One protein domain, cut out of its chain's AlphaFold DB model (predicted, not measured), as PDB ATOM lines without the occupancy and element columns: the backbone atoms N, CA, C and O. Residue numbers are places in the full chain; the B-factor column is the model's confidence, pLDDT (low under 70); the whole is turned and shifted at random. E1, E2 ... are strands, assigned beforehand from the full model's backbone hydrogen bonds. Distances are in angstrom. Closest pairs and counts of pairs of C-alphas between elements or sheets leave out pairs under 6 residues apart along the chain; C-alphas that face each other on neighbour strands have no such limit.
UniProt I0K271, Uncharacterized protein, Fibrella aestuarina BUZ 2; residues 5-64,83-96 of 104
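This is residues 5 to 64 and 83 to 96 of the 104 residues of an uncharacterized protein of Fibrella aestuarina BUZ 2 (UniProt I0K271). This is a small, imperfect sandwich of strands: a twisted sheet of E1, E7, E3 and E6 makes one side, and the hairpin of E4 and E5, with E2 near E4, makes the other. The two sides are only partly face to face and come within 8 A at few places, and after E7 residues 90 to 96 fold back toward E2. The printed part has 74 residues with no named helix and seven named strands, E1 to E7 in order along the chain, 43 residues in all; the class is all strand. The larger sheet has the order E1, E7, E3, E6 and is antiparallel throughout, as is the pair E4 and E5. The whole is compact, with a radius of gyration of the C-alphas of 12.2 A and spans of 35 by 25 by 19 A.

E1 is residues 5 to 10, 15.7 A long, with C-alpha 5 at (154.689, 196.079, 174.865). E2 is residues 15 to 19, 13.2 A, and E3 is residues 26 to 32, 19.3 A. E4 is residues 38 to 43, 15.9 A, beginning with C-alpha 38 at (137.248, 192.930, 168.245). E5 is residues 49 to 55, 16.8 A, and E6 is residues 60 to 64, 13.6 A. E7 is residues 83 to 89, 19.3 A, ending with C-alpha 89 at (152.902, 209.045, 176.174).

In the larger sheet E1 and E6 are the edge strands. E1 and E7 are antiparallel at 133 degrees, with N 8 and O 83 at 2.8 A, within hydrogen-bond range. E7 and E3 stand at 166 degrees, with N 29 and O 86 at 2.8 A. E3 and E6 stand at 163 degrees, with N 30 and O 61 at 2.9 A. The strands' lines turn by 76 degrees from edge to edge. E4 and E5 form a hairpin at 157 degrees, with N 42 and O 50 at 2.8 A. The closest C-alphas of E3 and E5 are those of Asn 32 and Phe 55, 6.8 A apart. E2 pairs with no named strand and is near E4. The closest C-alphas of E1 and E2 are those of Val 10 and Phe 16, 6.4 A apart. E4 is apart from E6 and from E7, and E5 and E6 meet only through their link.

The C-alphas farthest apart are those of Arg 23 and Asn 35, at 34.6 A. Residues 65 to 82 are not printed, and C-alphas 64 and 83 are 16.9 A apart across this cut. Of the links that are printed whole, E2 to E3 is short and the others are tight. The mean pLDDT of the printed part is 92.1, and residue 5 is under 70.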
ATOM      1  N   LYS A   5     155.176 197.128 175.770       65.00
ATOM      2  CA  LYS A   5     154.689 196.079 174.865       65.00
ATOM      3  C   LYS A   5     153.916 195.052 175.683       65.00
ATOM      4  O   LYS A   5     154.487 194.473 176.601       65.00
ATOM      5  N   SER A   6     152.653 194.823 175.352       76.00
ATOM      6  CA  SER A   6     151.830 193.811 176.017       76.00
ATOM      7  C   SER A   6     151.127 192.927 174.997       76.00
ATOM      8  O   SER A   6     150.598 193.424 173.999       76.00
ATOM      9  N   ALA A   7     151.134 191.619 175.251       85.44
ATOM     10  CA  ALA A   7     150.243 190.676 174.595       85.44
ATOM     11  C   ALA A   7     148.946 190.632 175.409       85.44
ATOM     12  O   ALA A   7     148.910 190.099 176.517       85.44
ATOM     13  N   LEU A   8     147.898 191.248 174.876       89.75
ATOM     14  CA  LEU A   8     146.581 191.287 175.482       89.75
ATOM     15  C   LEU A   8     145.749 190.112 174.973       89.75
ATOM     16  O   LEU A   8     145.503 190.001 173.772       89.75
ATOM     17  N   THR A   9     145.243 189.306 175.900       93.88
ATOM     18  CA  THR A   9     144.157 188.362 175.636       93.88
ATOM     19  C   THR A   9     142.861 188.952 176.172       93.88
ATOM     20  O   THR A   9     142.813 189.326 177.340       93.88
ATOM     21  N   VAL A  10     141.820 189.021 175.340       92.81
ATOM     22  CA  VAL A  10     140.467 189.410 175.772       92.81
ATOM     23  C   VAL A  10     139.561 188.196 175.654       92.81
ATOM     24  O   VAL A  10     139.335 187.688 174.548       92.81
ATOM     25  N   GLN A  11     139.053 187.711 176.784       95.44
ATOM     26  CA  GLN A  11     138.208 186.516 176.800       95.44
ATOM     27  C   GLN A  11     136.874 186.755 176.066       95.44
ATOM     28  O   GLN A  11     136.434 187.903 175.937       95.44
ATOM     29  N   PRO A  12     136.207 185.694 175.571       95.25
ATOM     30  CA  PRO A  12     134.883 185.804 174.965       95.25
ATOM     31  C   PRO A  12     133.903 186.584 175.847       95.25
ATOM     32  O   PRO A  12     133.787 186.336 177.049       95.25
ATOM     33  N   GLY A  13     133.206 187.554 175.257       93.50
ATOM     34  CA  GLY A  13     132.232 188.392 175.956       93.50
ATOM     35  C   GLY A  13     132.834 189.404 176.937       93.50
ATOM     36  O   GLY A  13     132.075 190.112 177.601       93.50
ATOM     37  N   LYS A  14     134.165 189.503 177.051       94.94
ATOM     38  CA  LYS A  14     134.836 190.479 177.916       94.94
ATOM     39  C   LYS A  14     135.216 191.752 177.173       94.94
ATOM     40  O   LYS A  14     135.232 191.826 175.941       94.94
ATOM     41  N   GLN A  15     135.513 192.773 177.966       95.06
ATOM     42  CA  GLN A  15     136.058 194.036 177.510       95.06
ATOM     43  C   GLN A  15     137.311 194.371 178.302       95.06
ATOM     44  O   GLN A  15     137.297 194.379 179.527       95.06
ATOM     45  N   PHE A  16     138.376 194.710 177.598       94.31
ATOM     46  CA  PHE A  16     139.561 195.292 178.192       94.31
ATOM     47  C   PHE A  16     139.487 196.817 178.142       94.31
ATOM     48  O   PHE A  16     139.046 197.393 177.148       94.31
ATOM     49  N   GLU A  17     139.931 197.462 179.212       93.94
ATOM     50  CA  GLU A  17     139.996 198.909 179.357       93.94
ATOM     51  C   GLU A  17     141.433 199.345 179.661       93.94
ATOM     52  O   GLU A  17     142.078 198.813 180.568       93.94
ATOM     53  N   LEU A  18     141.921 200.324 178.896       92.88
ATOM     54  CA  LEU A  18     143.272 200.877 178.988       92.88
ATOM     55  C   LEU A  18     143.221 202.400 179.134       92.88
ATOM     56  O   LEU A  18     142.774 203.088 178.217       92.88
ATOM     57  N   GLY A  19     143.740 202.927 180.239       92.75
ATOM     58  CA  GLY A  19     143.704 204.355 180.567       92.75
ATOM     59  C   GLY A  19     142.574 204.719 181.528       92.75
ATOM     60  O   GLY A  19     142.070 203.868 182.262       92.75
ATOM     61  N   GLY A  20     142.215 206.001 181.548       90.50
ATOM     62  CA  GLY A  20     141.091 206.562 182.301       90.50
ATOM     63  C   GLY A  20     141.462 207.552 183.406       90.50
ATOM     64  O   GLY A  20     140.620 208.359 183.775       90.50
ATOM     65  N   ASN A  21     142.700 207.546 183.918       90.69
ATOM     66  CA  ASN A  21     143.113 208.449 185.011       90.69
ATOM     67  C   ASN A  21     144.429 209.195 184.736       90.69
ATOM     68  O   ASN A  21     144.934 209.922 185.595       90.69
ATOM     69  N   GLN A  22     145.003 209.031 183.543       91.69
ATOM     70  CA  GLN A  22     146.236 209.709 183.169       91.69
ATOM     71  C   GLN A  22     146.019 211.217 182.977       91.69
ATOM     72  O   GLN A  22     145.046 211.648 182.351       91.69
ATOM     73  N   ARG A  23     146.966 212.028 183.468       89.75
ATOM     74  CA  ARG A  23     146.927 213.504 183.369       89.75
ATOM     75  C   ARG A  23     147.322 214.057 181.996       89.75
ATOM     76  O   ARG A  23     147.124 215.239 181.743       89.75
ATOM     77  N   GLY A  24     147.897 213.231 181.123       92.06
ATOM     78  CA  GLY A  24     148.340 213.629 179.785       92.06
ATOM     79  C   GLY A  24     147.811 212.700 178.697       92.06
ATOM     80  O   GLY A  24     147.282 211.632 178.984       92.06
ATOM     81  N   ALA A  25     147.960 213.101 177.438       92.62
ATOM     82  CA  ALA A  25     147.592 212.258 176.307       92.62
ATOM     83  C   ALA A  25     148.497 211.018 176.202       92.62
ATOM     84  O   ALA A  25     149.667 211.029 176.605       92.62
ATOM     85  N   PHE A  26     147.960 209.957 175.609       93.19
ATOM     86  CA  PHE A  26     148.701 208.737 175.306       93.19
ATOM     87  C   PHE A  26     148.316 208.204 173.925       93.19
ATOM     88  O   PHE A  26     147.281 208.560 173.361       93.19
ATOM     89  N   ALA A  27     149.173 207.367 173.354       92.75
ATOM     90  CA  ALA A  27     148.915 206.703 172.089       92.75
ATOM     91  C   ALA A  27     149.092 205.195 172.238       92.75
ATOM     92  O   ALA A  27     150.016 204.729 172.910       92.75
ATOM     93  N   VAL A  28     148.216 204.449 171.573       91.94
ATOM     94  CA  VAL A  28     148.228 202.989 171.534       91.94
ATOM     95  C   VAL A  28     148.409 202.563 170.092       91.94
ATOM     96  O   VAL A  28     147.568 202.863 169.247       91.94
ATOM     97  N   GLN A  29     149.492 201.850 169.811       92.94
ATOM     98  CA  GLN A  29     149.596 201.059 168.592       92.94
ATOM     99  C   GLN A  29     149.043 199.680 168.914       92.94
ATOM    100  O   GLN A  29     149.593 198.970 169.756       92.94
ATOM    101  N   ALA A  30     147.933 199.326 168.285       92.38
ATOM    102  CA  ALA A  30     147.301 198.031 168.443       92.38
ATOM    103  C   ALA A  30     147.460 197.239 167.153       92.38
ATOM    104  O   ALA A  30     147.287 197.785 166.065       92.38
ATOM    105  N   ARG A  31     147.749 195.945 167.283       95.06
ATOM    106  CA  ARG A  31     147.660 194.972 166.197       95.06
ATOM    107  C   ARG A  31     146.833 193.785 166.656       95.06
ATOM    108  O   ARG A  31     147.167 193.188 167.677       95.06
ATOM    109  N   ASN A  32     145.803 193.418 165.904       96.12
ATOM    110  CA  ASN A  32     145.093 192.168 166.139       96.12
ATOM    111  C   ASN A  32     145.922 191.013 165.561       96.12
ATOM    112  O   ASN A  32     146.094 190.899 164.347       96.12
ATOM    113  N   VAL A  33     146.482 190.191 166.445       96.56
ATOM    114  CA  VAL A  33     147.310 189.027 166.088       96.56
ATOM    115  C   VAL A  33     146.562 187.707 166.260       96.56
ATOM    116  O   VAL A  33     147.115 186.654 165.957       96.56
ATOM    117  N   GLY A  34     145.321 187.763 166.749       94.81
ATOM    118  CA  GLY A  34     144.435 186.616 166.860       94.81
ATOM    119  C   GLY A  34     143.692 186.320 165.559       94.81
ATOM    120  O   GLY A  34     143.947 186.908 164.510       94.81
ATOM    121  N   ASN A  35     142.732 185.403 165.649       96.81
ATOM    122  CA  ASN A  35     141.903 184.944 164.532       96.81
ATOM    123  C   ASN A  35     140.444 185.437 164.600       96.81
ATOM    124  O   ASN A  35     139.654 185.106 163.718       96.81
ATOM    125  N   VAL A  36     140.087 186.237 165.611       97.56
ATOM    126  CA  VAL A  36     138.748 186.824 165.769       97.56
ATOM    127  C   VAL A  36     138.784 188.354 165.738       97.56
ATOM    128  O   VAL A  36     139.779 188.954 166.155       97.56
ATOM    129  N   PRO A  37     137.717 189.015 165.255       97.00
ATOM    130  CA  PRO A  37     137.605 190.465 165.319       97.00
ATOM    131  C   PRO A  37     137.290 190.955 166.740       97.00
ATOM    132  O   PRO A  37     136.647 190.259 167.524       97.00
ATOM    133  N   VAL A  38     137.672 192.196 167.039       96.12
ATOM    134  CA  VAL A  38     137.248 192.930 168.245       96.12
ATOM    135  C   VAL A  38     136.648 194.274 167.863       96.12
ATOM    136  O   VAL A  38     136.958 194.815 166.805       96.12
ATOM    137  N   THR A  39     135.812 194.852 168.718       95.31
ATOM    138  CA  THR A  39     135.352 196.237 168.544       95.31
ATOM    139  C   THR A  39     136.176 197.176 169.408       95.31
ATOM    140  O   THR A  39     136.436 196.868 170.576       95.31
ATOM    141  N   LEU A  40     136.538 198.328 168.851       93.94
ATOM    142  CA  LEU A  40     137.252 199.390 169.542       93.94
ATOM    143  C   LEU A  40     136.328 200.580 169.797       93.94
ATOM    144  O   LEU A  40     135.577 201.004 168.918       93.94
ATOM    145  N   ALA A  41     136.421 201.138 170.998       95.44
ATOM    146  CA  ALA A  41     135.779 202.391 171.362       95.44
ATOM    147  C   ALA A  41     136.699 203.233 172.259       95.44
ATOM    148  O   ALA A  41     137.610 202.713 172.902       95.44
ATOM    149  N   GLU A  42     136.453 204.535 172.310       95.56
ATOM    150  CA  GLU A  42     137.043 205.454 173.280       95.56
ATOM    151  C   GLU A  42     135.980 205.831 174.306       95.56
ATOM    152  O   GLU A  42     134.914 206.313 173.933       95.56
ATOM    153  N   ARG A  43     136.276 205.662 175.595       96.06
ATOM    154  CA  ARG A  43     135.554 206.348 176.667       96.06
ATOM    155  C   ARG A  43     136.299 207.636 176.981       96.06
ATOM    156  O   ARG A  43     137.414 207.586 177.494       96.06
ATOM    157  N   ARG A  44     135.712 208.780 176.655       95.19
ATOM    158  CA  ARG A  44     136.296 210.100 176.915       95.19
ATOM    159  C   ARG A  44     136.216 210.453 178.400       95.19
ATOM    160  O   ARG A  44     135.517 209.798 179.175       95.19
ATOM    161  N   ALA A  45     136.943 211.496 178.795       92.94
ATOM    162  CA  ALA A  45     136.993 211.958 180.183       92.94
ATOM    163  C   ALA A  45     135.620 212.399 180.734       92.94
ATOM    164  O   ALA A  45     135.384 212.296 181.933       92.94
ATOM    165  N   ASP A  46     134.711 212.844 179.863       93.31
ATOM    166  CA  ASP A  46     133.318 213.181 180.186       93.31
ATOM    167  C   ASP A  46     132.395 211.948 180.300       93.31
ATOM    168  O   ASP A  46     131.206 212.080 180.575       93.31
ATOM    169  N   GLY A  47     132.931 210.741 180.092       92.62
ATOM    170  CA  GLY A  47     132.187 209.486 180.107       92.62
ATOM    171  C   GLY A  47     131.549 209.106 178.768       92.62
ATOM    172  O   GLY A  47     131.058 207.982 178.652       92.62
ATOM    173  N   GLN A  48     131.591 209.969 177.745       95.25
ATOM    174  CA  GLN A  48     131.055 209.652 176.422       95.25
ATOM    175  C   GLN A  48     131.819 208.479 175.798       95.25
ATOM    176  O   GLN A  48     133.049 208.488 175.736       95.25
ATOM    177  N   VAL A  49     131.088 207.484 175.287       95.62
ATOM    178  CA  VAL A  49     131.668 206.357 174.547       95.62
ATOM    179  C   VAL A  49     131.515 206.587 173.046       95.62
ATOM    180  O   VAL A  49     130.403 206.700 172.537       95.62
ATOM    181  N   VAL A  50     132.639 206.636 172.333       95.69
ATOM    182  CA  VAL A  50     132.711 206.836 170.882       95.69
ATOM    183  C   VAL A  50     133.218 205.561 170.222       95.69
ATOM    184  O   VAL A  50     134.312 205.091 170.525       95.69
ATOM    185  N   TRP A  51     132.432 204.993 169.308       94.88
ATOM    186  CA  TRP A  51     132.847 203.821 168.538       94.88
ATOM    187  C   TRP A  51     133.927 204.198 167.520       94.88
ATOM    188  O   TRP A  51     133.762 205.151 166.762       94.88
ATOM    189  N   LEU A  52     135.029 203.447 167.513       92.44
ATOM    190  CA  LEU A  52     136.185 203.705 166.648       92.44
ATOM    191  C   LEU A  52     136.275 202.738 165.469       92.44
ATOM    192  O   LEU A  52     136.957 203.037 164.492       92.44
ATOM    193  N   GLY A  53     135.624 201.578 165.557       92.69
ATOM    194  CA  GLY A  53     135.648 200.595 164.485       92.69
ATOM    195  C   GLY A  53     135.645 199.149 164.957       92.69
ATOM    196  O   GLY A  53     135.711 198.838 166.150       92.69
ATOM    197  N   THR A  54     135.630 198.255 163.974       94.94
ATOM    198  CA  THR A  54     135.930 196.834 164.155       94.94
ATOM    199  C   THR A  54     137.357 196.571 163.701       94.94
ATOM    200  O   THR A  54     137.736 196.958 162.601       94.94
ATOM    201  N   PHE A  55     138.116 195.878 164.538       94.75
ATOM    202  CA  PHE A  55     139.510 195.524 164.337       94.75
ATOM    203  C   PHE A  55     139.617 194.042 163.992       94.75
ATOM    204  O   PHE A  55     139.473 193.169 164.855       94.75
ATOM    205  N   ARG A  56     139.799 193.749 162.709       97.00
ATOM    206  CA  ARG A  56     139.832 192.394 162.155       97.00
ATOM    207  C   ARG A  56     141.198 191.738 162.377       97.00
ATOM    208  O   ARG A  56     142.175 192.438 162.635       97.00
ATOM    209  N   PRO A  57     141.291 190.400 162.284       97.44
ATOM    210  CA  PRO A  57     142.574 189.701 162.278       97.44
ATOM    211  C   PRO A  57     143.560 190.320 161.282       97.44
ATOM    212  O   PRO A  57     143.231 190.490 160.111       97.44
ATOM    213  N   GLY A  58     144.764 190.652 161.750       96.31
ATOM    214  CA  GLY A  58     145.809 191.288 160.946       96.31
ATOM    215  C   GLY A  58     145.799 192.818 160.951       96.31
ATOM    216  O   GLY A  58     146.846 193.402 160.660       96.31
ATOM    217  N   ASP A  59     144.692 193.463 161.338       96.81
ATOM    218  CA  ASP A  59     144.598 194.925 161.378       96.81
ATOM    219  C   ASP A  59     145.592 195.518 162.381       96.81
ATOM    220  O   ASP A  59     145.827 194.974 163.467       96.81
ATOM    221  N   ALA A  60     146.162 196.666 162.013       94.12
ATOM    222  CA  ALA A  60     147.053 197.445 162.856       94.12
ATOM    223  C   ALA A  60     146.766 198.943 162.719       94.12
ATOM    224  O   ALA A  60     146.579 199.455 161.618       94.12
ATOM    225  N   GLN A  61     146.759 199.660 163.840       92.50
ATOM    226  CA  GLN A  61     146.399 201.075 163.890       92.50
ATOM    227  C   GLN A  61     147.038 201.729 165.105       92.50
ATOM    228  O   GLN A  61     147.158 201.128 166.173       92.50
ATOM    229  N   THR A  62     147.429 202.988 164.937       93.94
ATOM    230  CA  THR A  62     147.809 203.855 166.050       93.94
ATOM    231  C   THR A  62     146.650 204.788 166.367       93.94
ATOM    232  O   THR A  62     146.203 205.530 165.496       93.94
ATOM    233  N   ILE A  63     146.180 204.759 167.610       93.62
ATOM    234  CA  ILE A  63     145.087 205.601 168.103       93.62
ATOM    235  C   ILE A  63     145.644 206.512 169.192       93.62
ATOM    236  O   ILE A  63     146.415 206.070 170.046       93.62
ATOM    237  N   ARG A  64     145.280 207.794 169.143       94.50
ATOM    238  CA  ARG A  64     145.649 208.790 170.152       94.50
ATOM    239  C   ARG A  64     144.446 209.077 171.032       94.50
ATOM    240  O   ARG A  64     143.358 209.299 170.515       94.50
ATOM    241  N   LEU A  83     145.661 190.632 171.002       94.31
ATOM    242  CA  LEU A  83     146.199 191.888 170.501       94.31
ATOM    243  C   LEU A  83     147.618 192.109 171.004       94.31
ATOM    244  O   LEU A  83     147.925 191.884 172.169       94.31
ATOM    245  N   MET A  84     148.475 192.624 170.132       93.44
ATOM    246  CA  MET A  84     149.726 193.242 170.548       93.44
ATOM    247  C   MET A  84     149.497 194.734 170.715       93.44
ATOM    248  O   MET A  84     149.080 195.406 169.772       93.44
ATOM    249  N   LEU A  85     149.784 195.242 171.910       91.19
ATOM    250  CA  LEU A  85     149.649 196.651 172.241       91.19
ATOM    251  C   LEU A  85     151.012 197.264 172.522       91.19
ATOM    252  O   LEU A  85     151.839 196.685 173.228       91.19
ATOM    253  N   VAL A  86     151.207 198.466 171.998       91.25
ATOM    254  CA  VAL A  86     152.342 199.328 172.287       91.25
ATOM    255  C   VAL A  86     151.811 200.658 172.791       91.25
ATOM    256  O   VAL A  86     151.153 201.380 172.044       91.25
ATOM    257  N   VAL A  87     152.094 200.989 174.048       89.69
ATOM    258  CA  VAL A  87     151.621 202.234 174.671       89.69
ATOM    259  C   VAL A  87     152.768 203.229 174.801       89.69
ATOM    260  O   VAL A  87     153.862 202.879 175.251       89.69
ATOM    261  N   THR A  88     152.505 204.475 174.409       90.69
ATOM    262  CA  THR A  88     153.432 205.613 174.510       90.69
ATOM    263  C   THR A  88     152.710 206.849 175.053       90.69
ATOM    264  O   THR A  88     151.487 206.938 174.974       90.69
ATOM    265  N   GLY A  89     153.458 207.818 175.589       89.12
ATOM    266  CA  GLY A  89     152.902 209.045 176.174       89.12
ATOM    267  C   GLY A  89     152.768 208.973 177.695       89.12
ATOM    268  O   GLY A  89     153.595 208.347 178.364       89.12
ATOM    269  N   ALA A  90     151.760 209.653 178.248       85.75
ATOM    270  CA  ALA A  90     151.557 209.720 179.691       85.75
ATOM    271  C   ALA A  90     151.204 208.342 180.268       85.75
ATOM    272  O   ALA A  90     150.222 207.721 179.871       85.75
ATOM    273  N   LYS A  91     152.012 207.882 181.226       74.00
ATOM    274  CA  LYS A  91     151.855 206.582 181.897       74.00
ATOM    275  C   LYS A  91     151.422 206.700 183.359       74.00
ATOM    276  O   LYS A  91     150.966 205.725 183.946       74.00
ATOM    277  N   ASP A  92     151.577 207.879 183.954       83.94
ATOM    278  CA  ASP A  92     151.244 208.094 185.359       83.94
ATOM    279  C   ASP A  92     149.718 208.132 185.506       83.94
ATOM    280  O   ASP A  92     149.045 208.913 184.831       83.94
ATOM    281  N   GLY A  93     149.171 207.253 186.349       78.56
ATOM    282  CA  GLY A  93     147.722 207.051 186.483       78.56
ATOM    283  C   GLY A  93     147.091 206.195 185.377       78.56
ATOM    284  O   GLY A  93     145.873 206.064 185.327       78.56
ATOM    285  N   LEU A  94     147.882 205.597 184.483       83.62
ATOM    286  CA  LEU A  94     147.353 204.706 183.455       83.62
ATOM    287  C   LEU A  94     146.999 203.344 184.074       83.62
ATOM    288  O   LEU A  94     147.851 202.676 184.654       83.62
ATOM    289  N   SER A  95     145.734 202.937 183.951       86.38
ATOM    290  CA  SER A  95     145.223 201.655 184.452       86.38
ATOM    291  C   SER A  95     144.931 200.667 183.327       86.38
ATOM    292  O   SER A  95     144.650 201.061 182.196       86.38
ATOM    293  N   MET A  96     144.972 199.378 183.659       88.62
ATOM    294  CA  MET A  96     144.593 198.271 182.784       88.62
ATOM    295  C   MET A  96     143.658 197.339 183.543       88.62
ATOM    296  O   MET A  96     143.993 196.914 184.648       88.62
TER     297      MET A  96